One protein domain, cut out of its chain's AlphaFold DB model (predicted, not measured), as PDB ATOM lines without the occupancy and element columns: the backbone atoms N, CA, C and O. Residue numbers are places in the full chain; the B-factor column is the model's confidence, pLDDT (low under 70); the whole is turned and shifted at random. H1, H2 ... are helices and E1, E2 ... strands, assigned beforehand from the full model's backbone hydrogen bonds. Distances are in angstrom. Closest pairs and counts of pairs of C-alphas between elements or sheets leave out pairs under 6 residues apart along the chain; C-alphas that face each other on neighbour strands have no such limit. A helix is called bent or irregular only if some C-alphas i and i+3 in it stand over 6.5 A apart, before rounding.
ATOM      1  N   TRP A 174     -21.525  45.214 -31.233       87.69
ATOM      2  CA  TRP A 174     -21.780  43.889 -31.818       87.69
ATOM      3  C   TRP A 174     -22.499  42.910 -30.881       87.69
ATOM      4  O   TRP A 174     -22.841  41.806 -31.286       87.69
ATOM      5  N   GLN A 175     -22.678  43.272 -29.611       88.44
ATOM      6  CA  GLN A 175     -23.266  42.391 -28.600       88.44
ATOM      7  C   GLN A 175     -24.743  42.696 -28.322       88.44
ATOM      8  O   GLN A 175     -25.382  41.956 -27.567       88.44
ATOM      9  N   PHE A 176     -25.287  43.762 -28.913       89.75
ATOM     10  CA  PHE A 176     -26.717  44.042 -28.872       89.75
ATOM     11  C   PHE A 176     -27.453  43.182 -29.895       89.75
ATOM     12  O   PHE A 176     -27.071  43.143 -31.059       89.75
ATOM     13  N   SER A 177     -28.548  42.548 -29.476       90.00
ATOM     14  CA  SER A 177     -29.485  41.902 -30.405       90.00
ATOM     15  C   SER A 177     -30.471  42.886 -31.043       90.00
ATOM     16  O   SER A 177     -31.235  42.500 -31.919       90.00
ATOM     17  N   CYS A 178     -30.510  44.134 -30.567       90.38
ATOM     18  CA  CYS A 178     -31.375  45.189 -31.083       90.38
ATOM     19  C   CYS A 178     -30.550  46.220 -31.856       90.38
ATOM     20  O   CYS A 178     -29.707  46.895 -31.260       90.38
ATOM     21  N   ASP A 179     -30.866  46.404 -33.139       90.31
ATOM     22  CA  ASP A 179     -30.169  47.341 -34.030       90.31
ATOM     23  C   ASP A 179     -30.205  48.784 -33.506       90.31
ATOM     24  O   ASP A 179     -29.187  49.469 -33.480       90.31
ATOM     25  N   LYS A 180     -31.341  49.230 -32.952       89.62
ATOM     26  CA  LYS A 180     -31.452  50.575 -32.357       89.62
ATOM     27  C   LYS A 180     -30.524  50.756 -31.155       89.62
ATOM     28  O   LYS A 180     -29.933  51.816 -30.990       89.62
ATOM     29  N   CYS A 181     -30.391  49.738 -30.302       89.00
ATOM     30  CA  CYS A 181     -29.455  49.794 -29.175       89.00
ATOM     31  C   CYS A 181     -27.998  49.753 -29.658       89.00
ATOM     32  O   CYS A 181     -27.145  50.452 -29.110       89.00
ATOM     33  N   MET A 182     -27.718  48.979 -30.711       87.62
ATOM     34  CA  MET A 182     -26.409  48.941 -31.361       87.62
ATOM     35  C   MET A 182     -26.004  50.327 -31.881       87.62
ATOM     36  O   MET A 182     -24.928  50.814 -31.529       87.62
ATOM     37  N   GLU A 183     -26.872  50.985 -32.650       86.69
ATOM     38  CA  GLU A 183     -26.637  52.320 -33.218       86.69
ATOM     39  C   GLU A 183     -26.433  53.388 -32.138       86.69
ATOM     40  O   GLU A 183     -25.502  54.193 -32.221       86.69
ATOM     41  N   LEU A 184     -27.256  53.370 -31.084       84.19
ATOM     42  CA  LEU A 184     -27.117  54.287 -29.950       84.19
ATOM     43  C   LEU A 184     -25.770  54.106 -29.244       84.19
ATOM     44  O   LEU A 184     -25.111  55.091 -28.913       84.19
ATOM     45  N   SER A 185     -25.311  52.863 -29.073       78.25
ATOM     46  CA  SER A 185     -24.017  52.589 -28.441       78.25
ATOM     47  C   SER A 185     -22.820  53.114 -29.248       78.25
ATOM     48  O   SER A 185     -21.821  53.506 -28.651       78.25
ATOM     49  N   GLY A 186     -22.923  53.175 -30.583       67.75
ATOM     50  CA  GLY A 186     -21.862  53.679 -31.463       67.75
ATOM     51  C   GLY A 186     -21.736  55.207 -31.501       67.75
ATOM     52  O   GLY A 186     -20.664  55.718 -31.809       67.75
ATOM     53  N   ASN A 187     -22.804  55.934 -31.152       62.09
ATOM     54  CA  ASN A 187     -22.900  57.395 -31.281       62.09
ATOM     55  C   ASN A 187     -22.701  58.173 -29.964       62.09
ATOM     56  O   ASN A 187     -22.843  59.399 -29.941       62.09
ATOM     57  N   THR A 188     -22.399  57.508 -28.845       54.88
ATOM     58  CA  THR A 188     -22.409  58.165 -27.529       54.88
ATOM     59  C   THR A 188     -21.098  58.887 -27.204       54.88
ATOM     60  O   THR A 188     -20.113  58.295 -26.770       54.88
ATOM     61  N   ASN A 189     -21.133  60.222 -27.297       49.12
ATOM     62  CA  ASN A 189     -20.415  61.061 -26.336       49.12
ATOM     63  C   ASN A 189     -20.958  60.721 -24.929       49.12
ATOM     64  O   ASN A 189     -22.176  60.764 -24.735       49.12
ATOM     65  N   PRO A 190     -20.103  60.385 -23.947       46.00
ATOM     66  CA  PRO A 190     -20.499  59.731 -22.692       46.00
ATOM     67  C   PRO A 190     -21.271  60.622 -21.701       46.00
ATOM     68  O   PRO A 190     -21.470  60.232 -20.555       46.00
ATOM     69  N   SER A 191     -21.691  61.822 -22.102       42.62
ATOM     70  CA  SER A 191     -22.151  62.847 -21.171       42.62
ATOM     71  C   SER A 191     -23.662  62.890 -20.909       42.62
ATOM     72  O   SER A 191     -23.995  63.333 -19.819       42.62
ATOM     73  N   PHE A 192     -24.582  62.446 -21.788       40.91
ATOM     74  CA  PHE A 192     -26.030  62.681 -21.532       40.91
ATOM     75  C   PHE A 192     -27.080  61.729 -22.169       40.91
ATOM     76  O   PHE A 192     -28.266  62.045 -22.115       40.91
ATOM     77  N   GLY A 193     -26.725  60.568 -22.739       50.03
ATOM     78  CA  GLY A 193     -27.699  59.669 -23.395       50.03
ATOM     79  C   GLY A 193     -27.627  58.216 -22.916       50.03
ATOM     80  O   GLY A 193     -26.533  57.665 -22.813       50.03
ATOM     81  N   GLY A 194     -28.781  57.602 -22.624       61.62
ATOM     82  CA  GLY A 194     -28.890  56.176 -22.292       61.62
ATOM     83  C   GLY A 194     -28.384  55.273 -23.425       61.62
ATOM     84  O   GLY A 194     -28.411  55.644 -24.596       61.62
ATOM     85  N   VAL A 195     -27.898  54.080 -23.071       76.44
ATOM     86  CA  VAL A 195     -27.322  53.114 -24.032       76.44
ATOM     87  C   VAL A 195     -28.409  52.267 -24.714       76.44
ATOM     88  O   VAL A 195     -28.169  51.650 -25.750       76.44
ATOM     89  N   LEU A 196     -29.614  52.232 -24.144       86.94
ATOM     90  CA  LEU A 196     -30.734  51.428 -24.626       86.94
ATOM     91  C   LEU A 196     -31.768  52.292 -25.357       86.94
ATOM     92  O   LEU A 196     -31.957  53.467 -25.050       86.94
ATOM     93  N   CYS A 197     -32.453  51.700 -26.338       88.62
ATOM     94  CA  CYS A 197     -33.520  52.379 -27.069       88.62
ATOM     95  C   CYS A 197     -34.815  52.454 -26.239       88.62
ATOM     96  O   CYS A 197     -34.962  51.756 -25.238       88.62
ATOM     97  N   ALA A 198     -35.792  53.254 -26.681       87.19
ATOM     98  CA  ALA A 198     -37.061  53.438 -25.965       87.19
ATOM     99  C   ALA A 198     -37.786  52.115 -25.637       87.19
ATOM    100  O   ALA A 198     -38.324  51.976 -24.540       87.19
ATOM    101  N   ASN A 199     -37.727  51.117 -26.528       86.31
ATOM    102  CA  ASN A 199     -38.334  49.797 -26.307       86.31
ATOM    103  C   ASN A 199     -37.655  49.001 -25.179       86.31
ATOM    104  O   ASN A 199     -38.288  48.154 -24.556       86.31
ATOM    105  N   HIS A 200     -36.383  49.290 -24.896       89.88
ATOM    106  CA  HIS A 200     -35.576  48.634 -23.863       89.88
ATOM    107  C   HIS A 200     -35.347  49.518 -22.631       89.88
ATOM    108  O   HIS A 200     -34.595  49.144 -21.731       89.88
ATOM    109  N   SER A 201     -36.035  50.661 -22.547       87.25
ATOM    110  CA  SER A 201     -36.009  51.549 -21.377       87.25
ATOM    111  C   SER A 201     -36.514  50.861 -20.103       87.25
ATOM    112  O   SER A 201     -36.054  51.173 -19.006       87.25
ATOM    113  N   SER A 202     -37.395  49.864 -20.236       87.94
ATOM    114  CA  SER A 202     -37.898  49.053 -19.122       87.94
ATOM    115  C   SER A 202     -36.788  48.273 -18.414       87.94
ATOM    116  O   SER A 202     -36.801  48.175 -17.187       87.94
ATOM    117  N   LEU A 203     -35.793  47.769 -19.153       89.75
ATOM    118  CA  LEU A 203     -34.624  47.106 -18.577       89.75
ATOM    119  C   LEU A 203     -33.724  48.107 -17.850       89.75
ATOM    120  O   LEU A 203     -33.241  47.817 -16.758       89.75
ATOM    121  N   GLU A 204     -33.506  49.286 -18.433       86.62
ATOM    122  CA  GLU A 204     -32.732  50.350 -17.787       86.62
ATOM    123  C   GLU A 204     -33.391  50.786 -16.472       86.62
ATOM    124  O   GLU A 204     -32.736  50.822 -15.431       86.62
ATOM    125  N   HIS A 205     -34.708  51.000 -16.488       86.25
ATOM    126  CA  HIS A 205     -35.485  51.301 -15.291       86.25
ATOM    127  C   HIS A 205     -35.458  50.145 -14.282       86.25
ATOM    128  O   HIS A 205     -35.346  50.371 -13.079       86.25
ATOM    129  N   PHE A 206     -35.506  48.890 -14.738       89.94
ATOM    130  CA  PHE A 206     -35.373  47.732 -13.856       89.94
ATOM    131  C   PHE A 206     -33.989  47.669 -13.198       89.94
ATOM    132  O   PHE A 206     -33.880  47.307 -12.033       89.94
ATOM    133  N   LEU A 207     -32.922  48.046 -13.898       87.50
ATOM    134  CA  LEU A 207     -31.566  48.057 -13.346       87.50
ATOM    135  C   LEU A 207     -31.347  49.213 -12.360       87.50
ATOM    136  O   LEU A 207     -30.778  48.995 -11.292       87.50
ATOM    137  N   ILE A 208     -31.807  50.417 -12.712       78.69
ATOM    138  CA  ILE A 208     -31.471  51.677 -12.024       78.69
ATOM    139  C   ILE A 208     -32.555  52.111 -11.021       78.69
ATOM    140  O   ILE A 208     -32.301  52.947 -10.162       78.69
ATOM    141  N   GLY A 209     -33.761  51.546 -11.094       68.69
ATOM    142  CA  GLY A 209     -34.905  51.960 -10.281       68.69
ATOM    143  C   GLY A 209     -34.606  52.008  -8.778       68.69
ATOM    144  O   GLY A 209     -34.290  50.988  -8.165       68.69
ATOM    145  N   ASN A 210     -34.783  53.197  -8.188       59.69
ATOM    146  CA  ASN A 210     -34.439  53.549  -6.800       59.69
ATOM    147  C   ASN A 210     -35.270  52.836  -5.717       59.69
ATOM    148  O   ASN A 210     -35.058  53.064  -4.529       59.69
ATOM    149  N   SER A 211     -36.233  51.994  -6.093       66.31
ATOM    150  CA  SER A 211     -37.136  51.337  -5.142       66.31
ATOM    151  C   SER A 211     -36.478  50.205  -4.343       66.31
ATOM    152  O   SER A 211     -37.102  49.675  -3.429       66.31
ATOM    153  N   TYR A 212     -35.245  49.812  -4.682       67.44
ATOM    154  CA  TYR A 212     -34.537  48.697  -4.050       67.44
ATOM    155  C   TYR A 212     -33.115  49.105  -3.664       67.44
ATOM    156  O   TYR A 212     -32.419  49.759  -4.436       67.44
ATOM    157  N   SER A 213     -32.666  48.675  -2.483       69.81
ATOM    158  CA  SER A 213     -31.340  48.995  -1.936       69.81
ATOM    159  C   SER A 213     -30.182  48.275  -2.639       69.81
ATOM    160  O   SER A 213     -29.039  48.707  -2.520       69.81
ATOM    161  N   SER A 214     -30.461  47.196  -3.378       83.38
ATOM    162  CA  SER A 214     -29.465  46.399  -4.102       83.38
ATOM    163  C   SER A 214     -29.794  46.249  -5.592       83.38
ATOM    164  O   SER A 214     -30.962  46.133  -5.992       83.38
ATOM    165  N   GLY A 215     -28.747  46.163  -6.418       89.06
ATOM    166  CA  GLY A 215     -28.869  45.788  -7.827       89.06
ATOM    167  C   GLY A 215     -29.395  44.352  -7.996       89.06
ATOM    168  O   GLY A 215     -29.266  43.534  -7.075       89.06
ATOM    169  N   PRO A 216     -29.992  44.009  -9.147       94.19
ATOM    170  CA  PRO A 216     -30.504  42.666  -9.391       94.19
ATOM    171  C   PRO A 216     -29.387  41.622  -9.539       94.19
ATOM    172  O   PRO A 216     -28.227  41.943  -9.807       94.19
ATOM    173  N   ILE A 217     -29.758  40.352  -9.397       95.19
ATOM    174  CA  ILE A 217     -28.931  39.189  -9.710       95.19
ATOM    175  C   ILE A 217     -29.188  38.790 -11.164       95.19
ATOM    176  O   ILE A 217     -30.314  38.479 -11.554       95.19
ATOM    177  N   PHE A 218     -28.141  38.783 -11.980       95.62
ATOM    178  CA  PHE A 218     -28.217  38.305 -13.354       95.62
ATOM    179  C   PHE A 218     -28.202  36.773 -13.404       95.62
ATOM    180  O   PHE A 218     -27.427  36.136 -12.697       95.62
ATOM    181  N   VAL A 219     -29.013  36.184 -14.279       94.94
ATOM    182  CA  VAL A 219     -29.065  34.752 -14.577       94.94
ATOM    183  C   VAL A 219     -28.944  34.561 -16.088       94.94
ATOM    184  O   VAL A 219     -29.847  34.905 -16.850       94.94
ATOM    185  N   GLY A 220     -27.816  34.005 -16.530       90.25
ATOM    186  CA  GLY A 220     -27.505  33.793 -17.945       90.25
ATOM    187  C   GLY A 220     -27.261  32.324 -18.265       90.25
ATOM    188  O   GLY A 220     -26.224  31.761 -17.902       90.25
ATOM    189  N   LEU A 221     -28.192  31.700 -18.989       80.56
ATOM    190  CA  LEU A 221     -28.067  30.295 -19.394       80.56
ATOM    191  C   LEU A 221     -27.363  30.117 -20.747       80.56
ATOM    192  O   LEU A 221     -26.853  29.032 -21.019       80.56
ATOM    193  N   SER A 222     -27.288  31.176 -21.564       83.00
ATOM    194  CA  SER A 222     -26.707  31.140 -22.913       83.00
ATOM    195  C   SER A 222     -27.183  29.899 -23.687       83.00
ATOM    196  O   SER A 222     -28.382  29.647 -23.775       83.00
ATOM    197  N   SER A 223     -26.268  29.079 -24.206       80.44
ATOM    198  CA  SER A 223     -26.588  27.903 -25.012       80.44
ATOM    199  C   SER A 223     -26.950  26.644 -24.212       80.44
ATOM    200  O   SER A 223     -27.266  25.638 -24.845       80.44
ATOM    201  N   ILE A 224     -26.970  26.658 -22.862       82.88
ATOM    202  CA  ILE A 224     -27.350  25.482 -22.037       82.88
ATOM    203  C   ILE A 224     -28.653  24.859 -22.544       82.88
ATOM    204  O   ILE A 224     -28.765  23.634 -22.640       82.88
ATOM    205  N   GLY A 225     -29.647  25.704 -22.836       81.19
ATOM    206  CA  GLY A 225     -30.954  25.261 -23.307       81.19
ATOM    207  C   GLY A 225     -30.852  24.505 -24.625       81.19
ATOM    208  O   GLY A 225     -31.254  23.344 -24.708       81.19
ATOM    209  N   SER A 226     -30.237  25.127 -25.629       83.69
ATOM    210  CA  SER A 226     -30.053  24.549 -26.966       83.69
ATOM    211  C   SER A 226     -29.163  23.301 -26.970       83.69
ATOM    212  O   SER A 226     -29.320  22.441 -27.829       83.69
ATOM    213  N   MET A 227     -28.272  23.155 -25.986       83.38
ATOM    214  CA  MET A 227     -27.456  21.952 -25.783       83.38
ATOM    215  C   MET A 227     -28.213  20.807 -25.079       83.38
ATOM    216  O   MET A 227     -27.649  19.736 -24.868       83.38
ATOM    217  N   GLY A 228     -29.481  21.010 -24.703       85.00
ATOM    218  CA  GLY A 228     -30.328  19.983 -24.090       85.00
ATOM    219  C   GLY A 228     -30.130  19.802 -22.581       85.00
ATOM    220  O   GLY A 228     -30.652  18.847 -21.999       85.00
ATOM    221  N   PHE A 229     -29.405  20.711 -21.924       86.94
ATOM    222  CA  PHE A 229     -29.179  20.653 -20.477       86.94
ATOM    223  C   PHE A 229     -30.342  21.248 -19.667       86.94
ATOM    224  O   PHE A 229     -30.534  20.868 -18.512       86.94
ATOM    225  N   LEU A 230     -31.176  22.111 -20.265       89.62
ATOM    226  CA  LEU A 230     -32.396  22.631 -19.634       89.62
ATOM    227  C   LEU A 230     -33.626  21.798 -20.026       89.62
ATOM    228  O   LEU A 230     -34.414  22.185 -20.884       89.62
ATOM    229  N   ARG A 231     -33.812  20.643 -19.381       89.31
ATOM    230  CA  ARG A 231     -34.901  19.707 -19.726       89.31
ATOM    231  C   ARG A 231     -36.303  20.200 -19.358       89.31
ATOM    232  O   ARG A 231     -37.264  19.839 -20.029       89.31
ATOM    233  N   ASN A 232     -36.438  20.979 -18.283       94.25
ATOM    234  CA  ASN A 232     -37.734  21.473 -17.807       94.25
ATOM    235  C   ASN A 232     -37.667  22.979 -17.487       94.25
ATOM    236  O   ASN A 232     -37.430  23.355 -16.335       94.25
ATOM    237  N   PRO A 233     -37.890  23.848 -18.491       94.75
ATOM    238  CA  PRO A 233     -37.847  25.297 -18.306       94.75
ATOM    239  C   PRO A 233     -38.862  25.819 -17.279       94.75
ATOM    240  O   PRO A 233     -38.553  26.736 -16.525       94.75
ATOM    241  N   LYS A 234     -40.050  25.203 -17.178       95.25
ATOM    242  CA  LYS A 234     -41.066  25.592 -16.183       95.25
ATOM    243  C   LYS A 234     -40.586  25.335 -14.757       95.25
ATOM    244  O   LYS A 234     -40.704  26.216 -13.914       95.25
ATOM    245  N   ALA A 235     -40.022  24.155 -14.489       95.88
ATOM    246  CA  ALA A 235     -39.471  23.841 -13.172       95.88
ATOM    247  C   ALA A 235     -38.326  24.793 -12.801       95.88
ATOM    248  O   ALA A 235     -38.278  25.276 -11.675       95.88
ATOM    249  N   PHE A 236     -37.456  25.127 -13.758       95.50
ATOM    250  CA  PHE A 236     -36.406  26.124 -13.557       95.50
ATOM    251  C   PHE A 236     -36.969  27.502 -13.160       95.50
ATOM    252  O   PHE A 236     -36.516  28.088 -12.178       95.50
ATOM    253  N   LEU A 237     -38.006  27.987 -13.850       96.44
ATOM    254  CA  LEU A 237     -38.674  29.244 -13.491       96.44
ATOM    255  C   LEU A 237     -39.334  29.180 -12.104       96.44
ATOM    256  O   LEU A 237     -39.318  30.172 -11.381       96.44
ATOM    257  N   MET A 238     -39.869  28.023 -11.695       96.44
ATOM    258  CA  MET A 238     -40.406  27.839 -10.339       96.44
ATOM    259  C   MET A 238     -39.311  27.864  -9.265       96.44
ATOM    260  O   MET A 238     -39.544  28.391  -8.183       96.44
ATOM    261  N   VAL A 239     -38.109  27.361  -9.553       95.75
ATOM    262  CA  VAL A 239     -36.962  27.498  -8.637       95.75
ATOM    263  C   VAL A 239     -36.582  28.970  -8.470       95.75
ATOM    264  O   VAL A 239     -36.388  29.419  -7.342       95.75
ATOM    265  N   LEU A 240     -36.539  29.741  -9.564       95.94
ATOM    266  CA  LEU A 240     -36.309  31.188  -9.484       95.94
ATOM    267  C   LEU A 240     -37.413  31.898  -8.695       95.94
ATOM    268  O   LEU A 240     -37.103  32.759  -7.881       95.94
ATOM    269  N   LYS A 241     -38.682  31.506  -8.878       95.75
ATOM    270  CA  LYS A 241     -39.803  32.023  -8.083       95.75
ATOM    271  C   LYS A 241     -39.567  31.821  -6.585       95.75
ATOM    272  O   LYS A 241     -39.666  32.778  -5.828       95.75
ATOM    273  N   VAL A 242     -39.210  30.605  -6.168       96.19
ATOM    274  CA  VAL A 242     -38.932  30.298  -4.756       96.19
ATOM    275  C   VAL A 242     -37.740  31.109  -4.242       96.19
ATOM    276  O   VAL A 242     -37.811  31.674  -3.158       96.19
ATOM    277  N   ALA A 243     -36.661  31.229  -5.021       95.00
ATOM    278  CA  ALA A 243     -35.510  32.051  -4.641       95.00
ATOM    279  C   ALA A 243     -35.885  33.535  -4.467       95.00
ATOM    280  O   ALA A 243     -35.431  34.183  -3.528       95.00
ATOM    281  N   ILE A 244     -36.748  34.061  -5.337       93.19
ATOM    282  CA  ILE A 244     -37.305  35.414  -5.234       93.19
ATOM    283  C   ILE A 244     -38.199  35.552  -3.999       93.19
ATOM    284  O   ILE A 244     -38.191  36.583  -3.350       93.19
ATOM    285  N   GLU A 245     -38.992  34.549  -3.636       93.06
ATOM    286  CA  GLU A 245     -39.852  34.607  -2.443       93.06
ATOM    287  C   GLU A 245     -39.059  34.518  -1.133       93.06
ATOM    288  O   GLU A 245     -39.449  35.131  -0.144       93.06
ATOM    289  N   LEU A 246     -37.934  33.799  -1.134       94.56
ATOM    290  CA  LEU A 246     -37.055  33.642   0.028       94.56
ATOM    291  C   LEU A 246     -36.045  34.781   0.201       94.56
ATOM    292  O   LEU A 246     -35.366  34.839   1.224       94.56
ATOM    293  N   THR A 247     -35.896  35.648  -0.800       90.38
ATOM    294  CA  THR A 247     -34.917  36.737  -0.784       90.38
ATOM    295  C   THR A 247     -35.562  38.068  -1.150       90.38
ATOM    296  O   THR A 247     -36.574  38.124  -1.843       90.38
ATOM    297  N   ASP A 248     -34.929  39.169  -0.758       85.31
ATOM    298  CA  ASP A 248     -35.346  40.509  -1.192       85.31
ATOM    299  C   ASP A 248     -34.695  40.922  -2.525       85.31
ATOM    300  O   ASP A 248     -34.816  42.067  -2.968       85.31
ATOM    301  N   TYR A 249     -34.013  39.988  -3.201       91.19
ATOM    302  CA  TYR A 249     -33.346  40.258  -4.467       91.19
ATOM    303  C   TYR A 249     -34.313  40.251  -5.649       91.19
ATOM    304  O   TYR A 249     -35.281  39.494  -5.733       91.19
ATOM    305  N   ARG A 250     -33.973  41.092  -6.624       93.25
ATOM    306  CA  ARG A 250     -34.541  41.081  -7.972       93.25
ATOM    307  C   ARG A 250     -33.640  40.285  -8.894       93.25
ATOM    308  O   ARG A 250     -32.433  40.243  -8.679       93.25
ATOM    309  N   PHE A 251     -34.208  39.708  -9.942       95.50
ATOM    310  CA  PHE A 251     -33.474  38.871 -10.881       95.50
ATOM    311  C   PHE A 251     -33.686  39.335 -12.317       95.50
ATOM    312  O   PHE A 251     -34.775  39.769 -12.688       95.50
ATOM    313  N   ILE A 252     -32.641  39.203 -13.129       95.69
ATOM    314  CA  ILE A 252     -32.705  39.342 -14.586       95.69
ATOM    315  C   ILE A 252     -32.391  37.980 -15.182       95.69
ATOM    316  O   ILE A 252     -31.365  37.399 -14.845       95.69
ATOM    317  N   LEU A 253     -33.234  37.478 -16.075       95.62
ATOM    318  CA  LEU A 253     -33.031  36.219 -16.780       95.62
ATOM    319  C   LEU A 253     -32.900  36.478 -18.278       95.62
ATOM    320  O   LEU A 253     -33.855  36.913 -18.914       95.62
ATOM    321  N   PHE A 254     -31.739  36.158 -18.847       93.75
ATOM    322  CA  PHE A 254     -31.564  36.145 -20.300       93.75
ATOM    323  C   PHE A 254     -31.812  34.734 -20.830       93.75
ATOM    324  O   PHE A 254     -31.047  33.810 -20.529       93.75
ATOM    325  N   SER A 255     -32.861  34.558 -21.637       91.12
ATOM    326  CA  SER A 255     -33.172  33.265 -22.260       91.12
ATOM    327  C   SER A 255     -32.312  32.976 -23.491       91.12
ATOM    328  O   SER A 255     -32.203  31.818 -23.892       91.12
ATOM    329  N   SER A 256     -31.661  34.006 -24.052       85.88
ATOM    330  CA  SER A 256     -30.810  33.905 -25.250       85.88
ATOM    331  C   SER A 256     -31.549  33.304 -26.459       85.88
ATOM    332  O   SER A 256     -30.969  32.527 -27.215       85.88
ATOM    333  N   GLY A 257     -32.845  33.604 -26.598       86.25
ATOM    334  CA  GLY A 257     -33.709  33.114 -27.677       86.25
ATOM    335  C   GLY A 257     -34.037  31.616 -27.620       86.25
ATOM    336  O   GLY A 257     -34.470  31.035 -28.621       86.25
ATOM    337  N   TYR A 258     -33.796  30.946 -26.485       91.19
ATOM    338  CA  TYR A 258     -34.119  29.530 -26.335       91.19
ATOM    339  C   TYR A 258     -35.638  29.320 -26.225       91.19
ATOM    340  O   TYR A 258     -36.227  29.412 -25.144       91.19
ATOM    341  N   GLN A 259     -36.247  28.946 -27.353       92.06
ATOM    342  CA  GLN A 259     -37.700  28.834 -27.541       92.06
ATOM    343  C   GLN A 259     -38.468  28.093 -26.427       92.06
ATOM    344  O   GLN A 259     -39.513  28.592 -26.002       92.06
ATOM    345  N   PRO A 260     -38.008  26.943 -25.889       94.44
ATOM    346  CA  PRO A 260     -38.711  26.273 -24.792       94.44
ATOM    347  C   PRO A 260     -38.753  27.085 -23.491       94.44
ATOM    348  O   PRO A 260     -39.720  26.974 -22.736       94.44
ATOM    349  N   LEU A 261     -37.727  27.897 -23.214       94.06
ATOM    350  CA  LEU A 261     -37.720  28.798 -22.061       94.06
ATOM    351  C   LEU A 261     -38.579  30.035 -22.322       94.06
ATOM    352  O   LEU A 261     -39.383  30.374 -21.457       94.06
ATOM    353  N   ASP A 262     -38.499  30.628 -23.514       92.75
ATOM    354  CA  ASP A 262     -39.366  31.749 -23.914       92.75
ATOM    355  C   ASP A 262     -40.849  31.368 -23.831       92.75
ATOM    356  O   ASP A 262     -41.654  32.061 -23.209       92.75
ATOM    357  N   SER A 263     -41.201  30.186 -24.341       93.56
ATOM    358  CA  SER A 263     -42.561  29.640 -24.265       93.56
ATOM    359  C   SER A 263     -43.024  29.426 -22.820       93.56
ATOM    360  O   SER A 263     -44.191  29.640 -22.494       93.56
ATOM    361  N   ALA A 264     -42.125  28.998 -21.928       95.06
ATOM    362  CA  ALA A 264     -42.444  28.827 -20.513       95.06
ATOM    363  C   ALA A 264     -42.642  30.173 -19.798       95.06
ATOM    364  O   ALA A 264     -43.562  30.285 -18.988       95.06
ATOM    365  N   ILE A 265     -41.830  31.185 -20.124       94.88
ATOM    366  CA  ILE A 265     -41.966  32.560 -19.623       94.88
ATOM    367  C   ILE A 265     -43.331  33.125 -20.027       94.88
ATOM    368  O   ILE A 265     -44.098  33.535 -19.156       94.88
ATOM    369  N   GLN A 266     -43.681  33.048 -21.314       93.19
ATOM    370  CA  GLN A 266     -44.969  33.529 -21.829       93.19
ATOM    371  C   GLN A 266     -46.160  32.746 -21.259       93.19
ATOM    372  O   GLN A 266     -47.197  33.316 -20.904       93.19
ATOM    373  N   GLY A 267     -46.008  31.430 -21.093       93.25
ATOM    374  CA  GLY A 267     -47.018  30.584 -20.460       93.25
ATOM    375  C   GLY A 267     -47.315  30.974 -19.008       93.25
ATOM    376  O   GLY A 267     -48.463  30.911 -18.580       93.25
ATOM    377  N   ILE A 268     -46.304  31.406 -18.246       92.69
ATOM    378  CA  ILE A 268     -46.502  31.911 -16.880       92.69
ATOM    379  C   ILE A 268     -47.085  33.325 -16.917       92.69
ATOM    380  O   ILE A 268     -48.046  33.588 -16.196       92.69
ATOM    381  N   ALA A 269     -46.565  34.210 -17.771       89.50
ATOM    382  CA  ALA A 269     -47.046  35.588 -17.891       89.50
ATOM    383  C   ALA A 269     -48.552  35.641 -18.181       89.50
ATOM    384  O   ALA A 269     -49.304  36.250 -17.425       89.50
ATOM    385  N   SER A 270     -49.004  34.899 -19.196       85.56
ATOM    386  CA  SER A 270     -50.419  34.806 -19.591       85.56
ATOM    387  C   SER A 270     -51.336  34.213 -18.514       85.56
ATOM    388  O   SER A 270     -52.533  34.506 -18.487       85.56
ATOM    389  N   SER A 271     -50.804  33.393 -17.603       79.25
ATOM    390  CA  SER A 271     -51.573  32.884 -16.462       79.25
ATOM    391  C   SER A 271     -51.819  33.951 -15.391       79.25
ATOM    392  O   SER A 271     -52.815  33.873 -14.677       79.25
ATOM    393  N   ILE A 272     -50.945  34.961 -15.317       71.44
ATOM    394  CA  ILE A 272     -50.994  36.055 -14.343       71.44
ATOM    395  C   ILE A 272     -51.858  37.213 -14.880       71.44
ATOM    396  O   ILE A 272     -52.699  37.737 -14.150       71.44
ATOM    397  N   THR A 273     -51.743  37.569 -16.168       58.59
ATOM    398  CA  THR A 273     -52.488  38.687 -16.796       58.59
ATOM    399  C   THR A 273     -53.992  38.463 -16.939       58.59
ATOM    400  O   THR A 273     -54.727  39.422 -17.143       58.59
ATOM    401  N   LYS A 274     -54.506  37.247 -16.712       55.12
ATOM    402  CA  LYS A 274     -55.954  37.019 -16.533       55.12
ATOM    403  C   LYS A 274     -56.546  37.722 -15.293       55.12
ATOM    404  O   LYS A 274     -57.742  37.591 -15.059       55.12
ATOM    405  N   SER A 275     -55.736  38.443 -14.508       47.41
ATOM    406  CA  SER A 275     -56.154  39.128 -13.278       47.41
ATOM    407  C   SER A 275     -55.798  40.622 -13.177       47.41
ATOM    408  O   SER A 275     -56.163  41.242 -12.182       47.41
ATOM    409  N   SER A 276     -55.136  41.235 -14.169       43.69
ATOM    410  CA  SER A 276     -54.827  42.677 -14.150       43.69
ATOM    411  C   SER A 276     -54.443  43.193 -15.537       43.69
ATOM    412  O   SER A 276     -53.589  42.603 -16.197       43.69
ATOM    413  N   GLU A 277     -55.023  44.327 -15.935       41.88
ATOM    414  CA  GLU A 277     -54.564  45.148 -17.059       41.88
ATOM    415  C   GLU A 277     -53.230  45.797 -16.671       41.88
ATOM    416  O   GLU A 277     -53.173  46.613 -15.754       41.88
ATOM    417  N   ALA A 278     -52.138  45.398 -17.318       40.56
ATOM    418  CA  ALA A 278     -50.859  46.087 -17.214       40.56
ATOM    419  C   ALA A 278     -50.150  46.062 -18.570       40.56
ATOM    420  O   ALA A 278     -50.277  45.104 -19.333       40.56
ATOM    421  N   GLU A 279     -49.460  47.169 -18.828       42.88
ATOM    422  CA  GLU A 279     -48.836  47.607 -20.075       42.88
ATOM    423  C   GLU A 279     -48.154  46.490 -20.872       42.88
ATOM    424  O   GLU A 279     -47.423  45.660 -20.334       42.88
ATOM    425  N   THR A 280     -48.390  46.507 -22.186       41.62
ATOM    426  CA  THR A 280     -47.797  45.592 -23.164       41.62
ATOM    427  C   THR A 280     -46.269  45.646 -23.086       41.62
ATOM    428  O   THR A 280     -45.689  46.679 -23.439       41.62
ATOM    429  N   PRO A 281     -45.598  44.562 -22.656       52.38
ATOM    430  CA  PRO A 281     -44.149  44.471 -22.737       52.38
ATOM    431  C   PRO A 281     -43.707  44.506 -24.204       52.38
ATOM    432  O   PRO A 281     -44.452  44.088 -25.090       52.38
ATOM    433  N   CYS A 282     -42.483  44.968 -24.465       60.22
ATOM    434  CA  CYS A 282     -41.839  44.718 -25.754       60.22
ATOM    435  C   CYS A 282     -41.793  43.198 -26.005       60.22
ATOM    436  O   CYS A 282     -41.571  42.454 -25.048       60.22
ATOM    437  N   ASP A 283     -41.975  42.744 -27.253       68.88
ATOM    438  CA  ASP A 283     -42.063  41.316 -27.631       68.88
ATOM    439  C   ASP A 283     -40.913  40.443 -27.085       68.88
ATOM    440  O   ASP A 283     -41.048  39.226 -26.951       68.88
ATOM    441  N   ASP A 284     -39.777  41.054 -26.748       83.75
ATOM    442  CA  ASP A 284     -38.569  40.400 -26.256       83.75
ATOM    443  C   ASP A 284     -38.358  40.470 -24.732       83.75
ATOM    444  O   ASP A 284     -37.378  39.915 -24.227       83.75
ATOM    445  N   SER A 285     -39.255  41.107 -23.975       89.81
ATOM    446  CA  SER A 285     -39.125  41.278 -22.523       89.81
ATOM    447  C   SER A 285     -40.404  40.928 -21.770       89.81
ATOM    448  O   SER A 285     -41.513  41.044 -22.281       89.81
ATOM    449  N   THR A 286     -40.289  40.443 -20.536       92.62
ATOM    450  CA  THR A 286     -41.457  40.081 -19.719       92.62
ATOM    451  C   THR A 286     -41.127  40.169 -18.236       92.62
ATOM    452  O   THR A 286     -40.108  39.647 -17.790       92.62
ATOM    453  N   LEU A 287     -42.014  40.785 -17.453       92.75
ATOM    454  CA  LEU A 287     -41.920  40.812 -15.996       92.75
ATOM    455  C   LEU A 287     -42.743  39.676 -15.384       92.75
ATOM    456  O   LEU A 287     -43.922  39.514 -15.684       92.75
ATOM    457  N   LEU A 288     -42.127  38.909 -14.487       93.44
ATOM    458  CA  LEU A 288     -42.766  37.828 -13.740       93.44
ATOM    459  C   LEU A 288     -42.628  38.044 -12.227       93.44
ATOM    460  O   LEU A 288     -41.805  38.831 -11.755       93.44
ATOM    461  N   PHE A 289     -43.441  37.304 -11.467       92.06
ATOM    462  CA  PHE A 289     -43.357  37.178 -10.004       92.06
ATOM    463  C   PHE A 289     -43.346  38.535  -9.279       92.06
ATOM    464  O   PHE A 289     -42.370  38.909  -8.630       92.06
ATOM    465  N   ASN A 290     -44.451  39.277  -9.417       87.56
ATOM    466  CA  ASN A 290     -44.655  40.618  -8.849       87.56
ATOM    467  C   ASN A 290     -43.609  41.639  -9.320       87.56
ATOM    468  O   ASN A 290     -43.145  42.473  -8.548       87.56
ATOM    469  N   GLY A 291     -43.196  41.529 -10.586       89.88
ATOM    470  CA  GLY A 291     -42.221  42.434 -11.185       89.88
ATOM    471  C   GLY A 291     -40.811  42.298 -10.613       89.88
ATOM    472  O   GLY A 291     -40.023  43.224 -10.758       89.88
ATOM    473  N   ARG A 292     -40.477  41.177  -9.954       92.50
ATOM    474  CA  ARG A 292     -39.133  40.928  -9.397       92.50
ATOM    475  C   ARG A 292     -38.248  40.051 -10.282       92.50
ATOM    476  O   ARG A 292     -37.051  39.959 -10.015       92.50
ATOM    477  N   LEU A 293     -38.798  39.456 -11.340       95.25
ATOM    478  CA  LEU A 293     -38.040  38.757 -12.379       95.25
ATOM    479  C   LEU A 293     -38.226  39.453 -13.728       95.25
ATOM    480  O   LEU A 293     -39.320  39.412 -14.287       95.25
ATOM    481  N   PHE A 294     -37.161  40.053 -14.258       95.25
ATOM    482  CA  PHE A 294     -37.123  40.594 -15.615       95.25
ATOM    483  C   PHE A 294     -36.556  39.550 -16.574       95.25
ATOM    484  O   PHE A 294     -35.376  39.211 -16.507       95.25
ATOM    485  N   CYS A 295     -37.383  39.032 -17.471       95.19
ATOM    486  CA  CYS A 295     -36.972  38.109 -18.521       95.19
ATOM    487  C   CYS A 295     -36.690  38.874 -19.815       95.19
ATOM    488  O   CYS A 295     -37.483  39.731 -20.194       95.19
ATOM    489  N   PHE A 296     -35.603  38.529 -20.504       93.38
ATOM    490  CA  PHE A 296     -35.219  39.110 -21.790       93.38
ATOM    491  C   PHE A 296     -34.750  38.017 -22.753       93.38
ATOM    492  O   PHE A 296     -33.928  37.177 -22.376       93.38
ATOM    493  N   SER A 297     -35.259  38.014 -23.985       91.06
ATOM    494  CA  SER A 297     -34.869  37.031 -25.004       91.06
ATOM    495  C   SER A 297     -33.650  37.442 -25.822       91.06
ATOM    496  O   SER A 297     -32.949  36.577 -26.350       91.06
ATOM    497  N   GLY A 298     -33.357  38.741 -25.865       88.56
ATOM    498  CA  GLY A 298     -32.214  39.294 -26.575       88.56
ATOM    499  C   GLY A 298     -30.875  39.183 -25.839       88.56
ATOM    500  O   GLY A 298     -30.721  38.517 -24.810       88.56
ATOM    501  N   SER A 299     -29.883  39.893 -26.374       88.69
ATOM    502  CA  SER A 299     -28.548  40.047 -25.800       88.69
ATOM    503  C   SER A 299     -28.165  41.519 -25.677       88.69
ATOM    504  O   SER A 299     -28.480  42.341 -26.536       88.69
ATOM    505  N   ILE A 300     -27.464  41.840 -24.592       89.31
ATOM    506  CA  ILE A 300     -26.906  43.161 -24.288       89.31
ATOM    507  C   ILE A 300     -25.462  42.952 -23.815       89.31
ATOM    508  O   ILE A 300     -25.169  41.925 -23.187       89.31
ATOM    509  N   PRO A 301     -24.541  43.897 -24.072       89.69
ATOM    510  CA  PRO A 301     -23.158  43.778 -23.646       89.69
ATOM    511  C   PRO A 301     -23.051  43.593 -22.133       89.69
ATOM    512  O   PRO A 301     -23.372  44.480 -21.343       89.69
ATOM    513  N   TYR A 302     -22.496  42.457 -21.713       88.19
ATOM    514  CA  TYR A 302     -22.270  42.197 -20.289       88.19
ATOM    515  C   TYR A 302     -21.326  43.205 -19.623       88.19
ATOM    516  O   TYR A 302     -21.427  43.410 -18.423       88.19
ATOM    517  N   SER A 303     -20.446  43.872 -20.382       85.50
ATOM    518  CA  SER A 303     -19.596  44.942 -19.843       85.50
ATOM    519  C   SER A 303     -20.412  46.147 -19.369       85.50
ATOM    520  O   SER A 303     -19.980  46.852 -18.464       85.50
ATOM    521  N   TRP A 304     -21.596  46.359 -19.948       86.88
ATOM    522  CA  TRP A 304     -22.562  47.361 -19.512       86.88
ATOM    523  C   TRP A 304     -23.526  46.806 -18.452       86.88
ATOM    524  O   TRP A 304     -23.854  47.503 -17.495       86.88
ATOM    525  N   LEU A 305     -23.958  45.549 -18.583       89.88
ATOM    526  CA  LEU A 305     -24.933  44.944 -17.671       89.88
ATOM    527  C   LEU A 305     -24.346  44.619 -16.287       89.88
ATOM    528  O   LEU A 305     -24.942  44.971 -15.275       89.88
ATOM    529  N   PHE A 306     -23.186  43.963 -16.229       90.31
ATOM    530  CA  PHE A 306     -22.629  43.423 -14.984       90.31
ATOM    531  C   PHE A 306     -22.285  44.475 -13.920       90.31
ATOM    532  O   PHE A 306     -22.603  44.206 -12.763       90.31
ATOM    533  N   PRO A 307     -21.784  45.690 -14.241       89.06
ATOM    534  CA  PRO A 307     -21.588  46.738 -13.234       89.06
ATOM    535  C   PRO A 307     -22.880  47.186 -12.541       89.06
ATOM    536  O   PRO A 307     -22.831  47.844 -11.508       89.06
ATOM    537  N   ARG A 308     -24.041  46.879 -13.136       90.19
ATOM    538  CA  ARG A 308     -25.376  47.226 -12.630       90.19
ATOM    539  C   ARG A 308     -26.050  46.047 -11.918       90.19
ATOM    540  O   ARG A 308     -27.196  46.163 -11.495       90.19
ATOM    541  N   CYS A 309     -25.364  44.913 -11.794       91.62
ATOM    542  CA  CYS A 309     -25.842  43.729 -11.092       91.62
ATOM    543  C   CYS A 309     -25.031  43.505  -9.812       91.62
ATOM    544  O   CYS A 309     -23.834  43.765  -9.766       91.62
ATOM    545  N   THR A 310     -25.673  42.964  -8.778       92.56
ATOM    546  CA  THR A 310     -24.985  42.611  -7.520       92.56
ATOM    547  C   THR A 310     -24.216  41.296  -7.658       92.56
ATOM    548  O   THR A 310     -23.162  41.104  -7.057       92.56
ATOM    549  N   ALA A 311     -24.754  40.370  -8.449       93.06
ATOM    550  CA  ALA A 311     -24.142  39.082  -8.734       93.06
ATOM    551  C   ALA A 311     -24.593  38.568 -10.105       93.06
ATOM    552  O   ALA A 311     -25.629  38.984 -10.628       93.06
ATOM    553  N   ALA A 312     -23.835  37.625 -10.658       93.06
ATOM    554  CA  ALA A 312     -24.167  36.928 -11.892       93.06
ATOM    555  C   ALA A 312     -24.087  35.409 -11.684       93.06
ATOM    556  O   ALA A 312     -23.041  34.873 -11.322       93.06
ATOM    557  N   ILE A 313     -25.194  34.722 -11.951       91.69
ATOM    558  CA  ILE A 313     -25.321  33.268 -12.014       91.69
ATOM    559  C   ILE A 313     -25.308  32.887 -13.488       91.69
ATOM    560  O   ILE A 313     -26.158  33.310 -14.268       91.69
ATOM    561  N   HIS A 314     -24.339  32.087 -13.901       89.12
ATOM    562  CA  HIS A 314     -24.224  31.702 -15.298       89.12
ATOM    563  C   HIS A 314     -23.529  30.352 -15.433       89.12
ATOM    564  O   HIS A 314     -22.905  29.852 -14.500       89.12
ATOM    565  N   HIS A 315     -23.613  29.765 -16.621       79.25
ATOM    566  CA  HIS A 315     -23.124  28.414 -16.908       79.25
ATOM    567  C   HIS A 315     -21.602  28.231 -16.923       79.25
ATOM    568  O   HIS A 315     -21.117  27.212 -17.407       79.25
ATOM    569  N   ALA A 316     -20.840  29.227 -16.472       70.62
ATOM    570  CA  ALA A 316     -19.387  29.216 -16.549       70.62
ATOM    571  C   ALA A 316     -18.805  29.077 -17.974       70.62
ATOM    572  O   ALA A 316     -17.621  28.786 -18.127       70.62
ATOM    573  N   GLY A 317     -19.583  29.352 -19.033       60.84
ATOM    574  CA  GLY A 317     -19.019  29.518 -20.371       60.84
ATOM    575  C   GLY A 317     -17.925  30.573 -20.335       60.84
ATOM    576  O   GLY A 317     -18.106  31.621 -19.703       60.84
ATOM    577  N   ARG A 318     -16.790  30.294 -20.984       57.28
ATOM    578  CA  ARG A 318     -15.562  31.077 -20.791       57.28
ATOM    579  C   ARG A 318     -15.832  32.572 -21.011       57.28
ATOM    580  O   ARG A 318     -15.637  33.334 -20.082       57.28
ATOM    581  N   TYR A 319     -16.504  32.990 -22.084       52.88
ATOM    582  CA  TYR A 319     -16.881  34.405 -22.292       52.88
ATOM    583  C   TYR A 319     -17.673  35.076 -21.143       52.88
ATOM    584  O   TYR A 319     -17.504  36.270 -20.900       52.88
ATOM    585  N   THR A 320     -18.519  34.335 -20.417       50.19
ATOM    586  CA  THR A 320     -19.315  34.867 -19.290       50.19
ATOM    587  C   THR A 320     -18.560  34.938 -17.961       50.19
ATOM    588  O   THR A 320     -18.781  35.885 -17.213       50.19
ATOM    589  N   GLN A 321     -17.634  34.008 -17.673       49.91
ATOM    590  CA  GLN A 321     -16.824  34.070 -16.435       49.91
ATOM    591  C   GLN A 321     -15.934  35.317 -16.414       49.91
ATOM    592  O   GLN A 321     -15.719  35.943 -15.378       49.91
ATOM    593  N   LEU A 322     -15.439  35.696 -17.588       50.44
ATOM    594  CA  LEU A 322     -14.298  36.597 -17.742       50.44
ATOM    595  C   LEU A 322     -14.676  38.076 -17.582       50.44
ATOM    596  O   LEU A 322     -13.866  38.887 -17.134       50.44
ATOM    597  N   LYS A 323     -15.936  38.430 -17.857       49.56
ATOM    598  CA  LYS A 323     -16.462  39.781 -17.604       49.56
ATOM    599  C   LYS A 323     -16.859  40.023 -16.149       49.56
ATOM    600  O   LYS A 323     -16.894  41.168 -15.727       49.56
ATOM    601  N   ASN A 324     -17.127  38.965 -15.386       45.69
ATOM    602  CA  ASN A 324     -17.471  39.080 -13.968       45.69
ATOM    603  C   ASN A 324     -16.218  39.320 -13.096       45.69
ATOM    604  O   ASN A 324     -16.286  39.980 -12.065       45.69
ATOM    605  N   ILE A 325     -15.052  38.814 -13.525       45.53
ATOM    606  CA  ILE A 325     -13.784  38.951 -12.787       45.53
ATOM    607  C   ILE A 325     -13.073  40.276 -13.114       45.53
ATOM    608  O   ILE A 325     -12.598  40.943 -12.201       45.53
ATOM    609  N   SER A 326     -13.064  40.707 -14.382       43.31
ATOM    610  CA  SER A 326     -12.394  41.950 -14.826       43.31
ATOM    611  C   SER A 326     -13.051  43.255 -14.352       43.31
ATOM    612  O   SER A 326     -12.509  44.330 -14.592       43.31
ATOM    613  N   GLN A 327     -14.210  43.183 -13.693       44.97
ATOM    614  CA  GLN A 327     -14.943  44.351 -13.188       44.97
ATOM    615  C   GLN A 327     -14.904  44.504 -11.667       44.97
ATOM    616  O   GLN A 327     -15.506  45.439 -11.137       44.97
TER     617      GLN A 327
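This is residues 174 to 327 of the 331 residues of an uncharacterized protein of Setaria italica (UniProt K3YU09). A twisted sheet of five short strands forms the middle layer of three, with H3 and H4 packed on one face and H2 and H5 on the other. H6 sits by the edge strand E5 and beside H5, H1 lies off the sheet near H2, and residues 273 to 280, of which 273 belongs to H4, stick out. The 154 printed residues have six named helices and five named strands, in the order H1 H2 E1 H3 E2 H4 E3 E4 H5 E5 H6, and the class is mixed, helices and strands. The mixed sheet runs E3 E4 E2 E1 E5, with E3 antiparallel to its neighbour and the other neighbour pairs parallel. The whole is compact, with a radius of gyration of the C-alphas of 15.4 A and spans of 43 by 38 by 31 A.

The sheet holds E3, residues 285 to 288, E4, 293 to 296, E2, 251 to 254, E1, 217 to 220, and E5, 311 to 314. From edge to edge the strands' lines turn by 72 degrees. E3 and E4 form an antiparallel hairpin, with N 295 and O 286 2.8 A apart. E4 and E2 are parallel at 18 degrees, with N 253 and O 294 2.8 A apart. E2 and E1 are parallel at 17 degrees, with N 219 and O 252 2.7 A apart. E1 and E5 are parallel at 18 degrees, with N 313 and O 218 2.7 A apart. H4, residues 259 to 273, is on the sheet at a height of 8.9 A, over E3 and E4 and only just not over E2, on which 2 of its C-alphas fall. Its closest C-alpha to E3 is that of Ala 269, 6.4 A from that of Leu 288. H3, residues 233 to 246, touches H4 with residues 233 to 237 alone, at a steep tilt of 53 degrees, the same way; the closest C-alphas, of Pro 233 and Leu 261, are 5.1 A apart. E1, H3 and E2 make a strand-helix-strand unit, two parallel neighbour strands with a helix between, and its crossover is right-handed. H2, residues 198 to 208, is on the opposite face from H4, at a height of 10.3 A, and runs slantwise to the strands, at 37 degrees to E4 on the local plane. H5, residues 302 to 308, is close to H2 but not clearly touching it; the closest C-alphas, of Leu 207 and Arg 308, are 6.3 A apart. E4, H5 and E5 make a split strand-helix-strand unit, with E2 and E1 between its strands in the sheet; its crossover too is right-handed. H6, residues 318 to 325, only grazes the sheet and touches H5, where the C-alphas of Ser 303 and Lys 323 are closest at 6.4 A; the tilt of 34.6 degrees is only just short of steep. H1, residues 179 to 186, is not on the sheet but is near H2, with 6 pairs of C-alphas within 10 A. Every O i to N i+4 pair is within hydrogen-bond range in H1 and H3, against 5 of 7 in H2, 10 of 11 in H4, 2 of 4 in H6 and 1 of 3 in H5, which has 2 of 4 O i to N i+3 pairs within range.

H1 begins at C-alpha 179, (-30.169, 47.341, -34.030). H4 is 20.8 A long, H3 20.2 A and H2 15.1 A. H2 is irregular: C-alphas 199 and 202 are 7.2 A apart. E2 begins at C-alpha 251, (-33.474, 38.871, -10.881), and is 10.0 A long. H6 ends at C-alpha 325, (-13.784, 38.951, -12.787).

The two C-alphas farthest apart are those of Ser 191 and Arg 231, at 45.0 A. The printed part, residues 174 to 327, has no cut. The links H1 to H2, E1 to H3 and H4 to E3 are long. The mean pLDDT of the printed part is 81.1, and it is under 70 in residues 186 to 194, 209 to 213, 273 to 283 and 317 to 327.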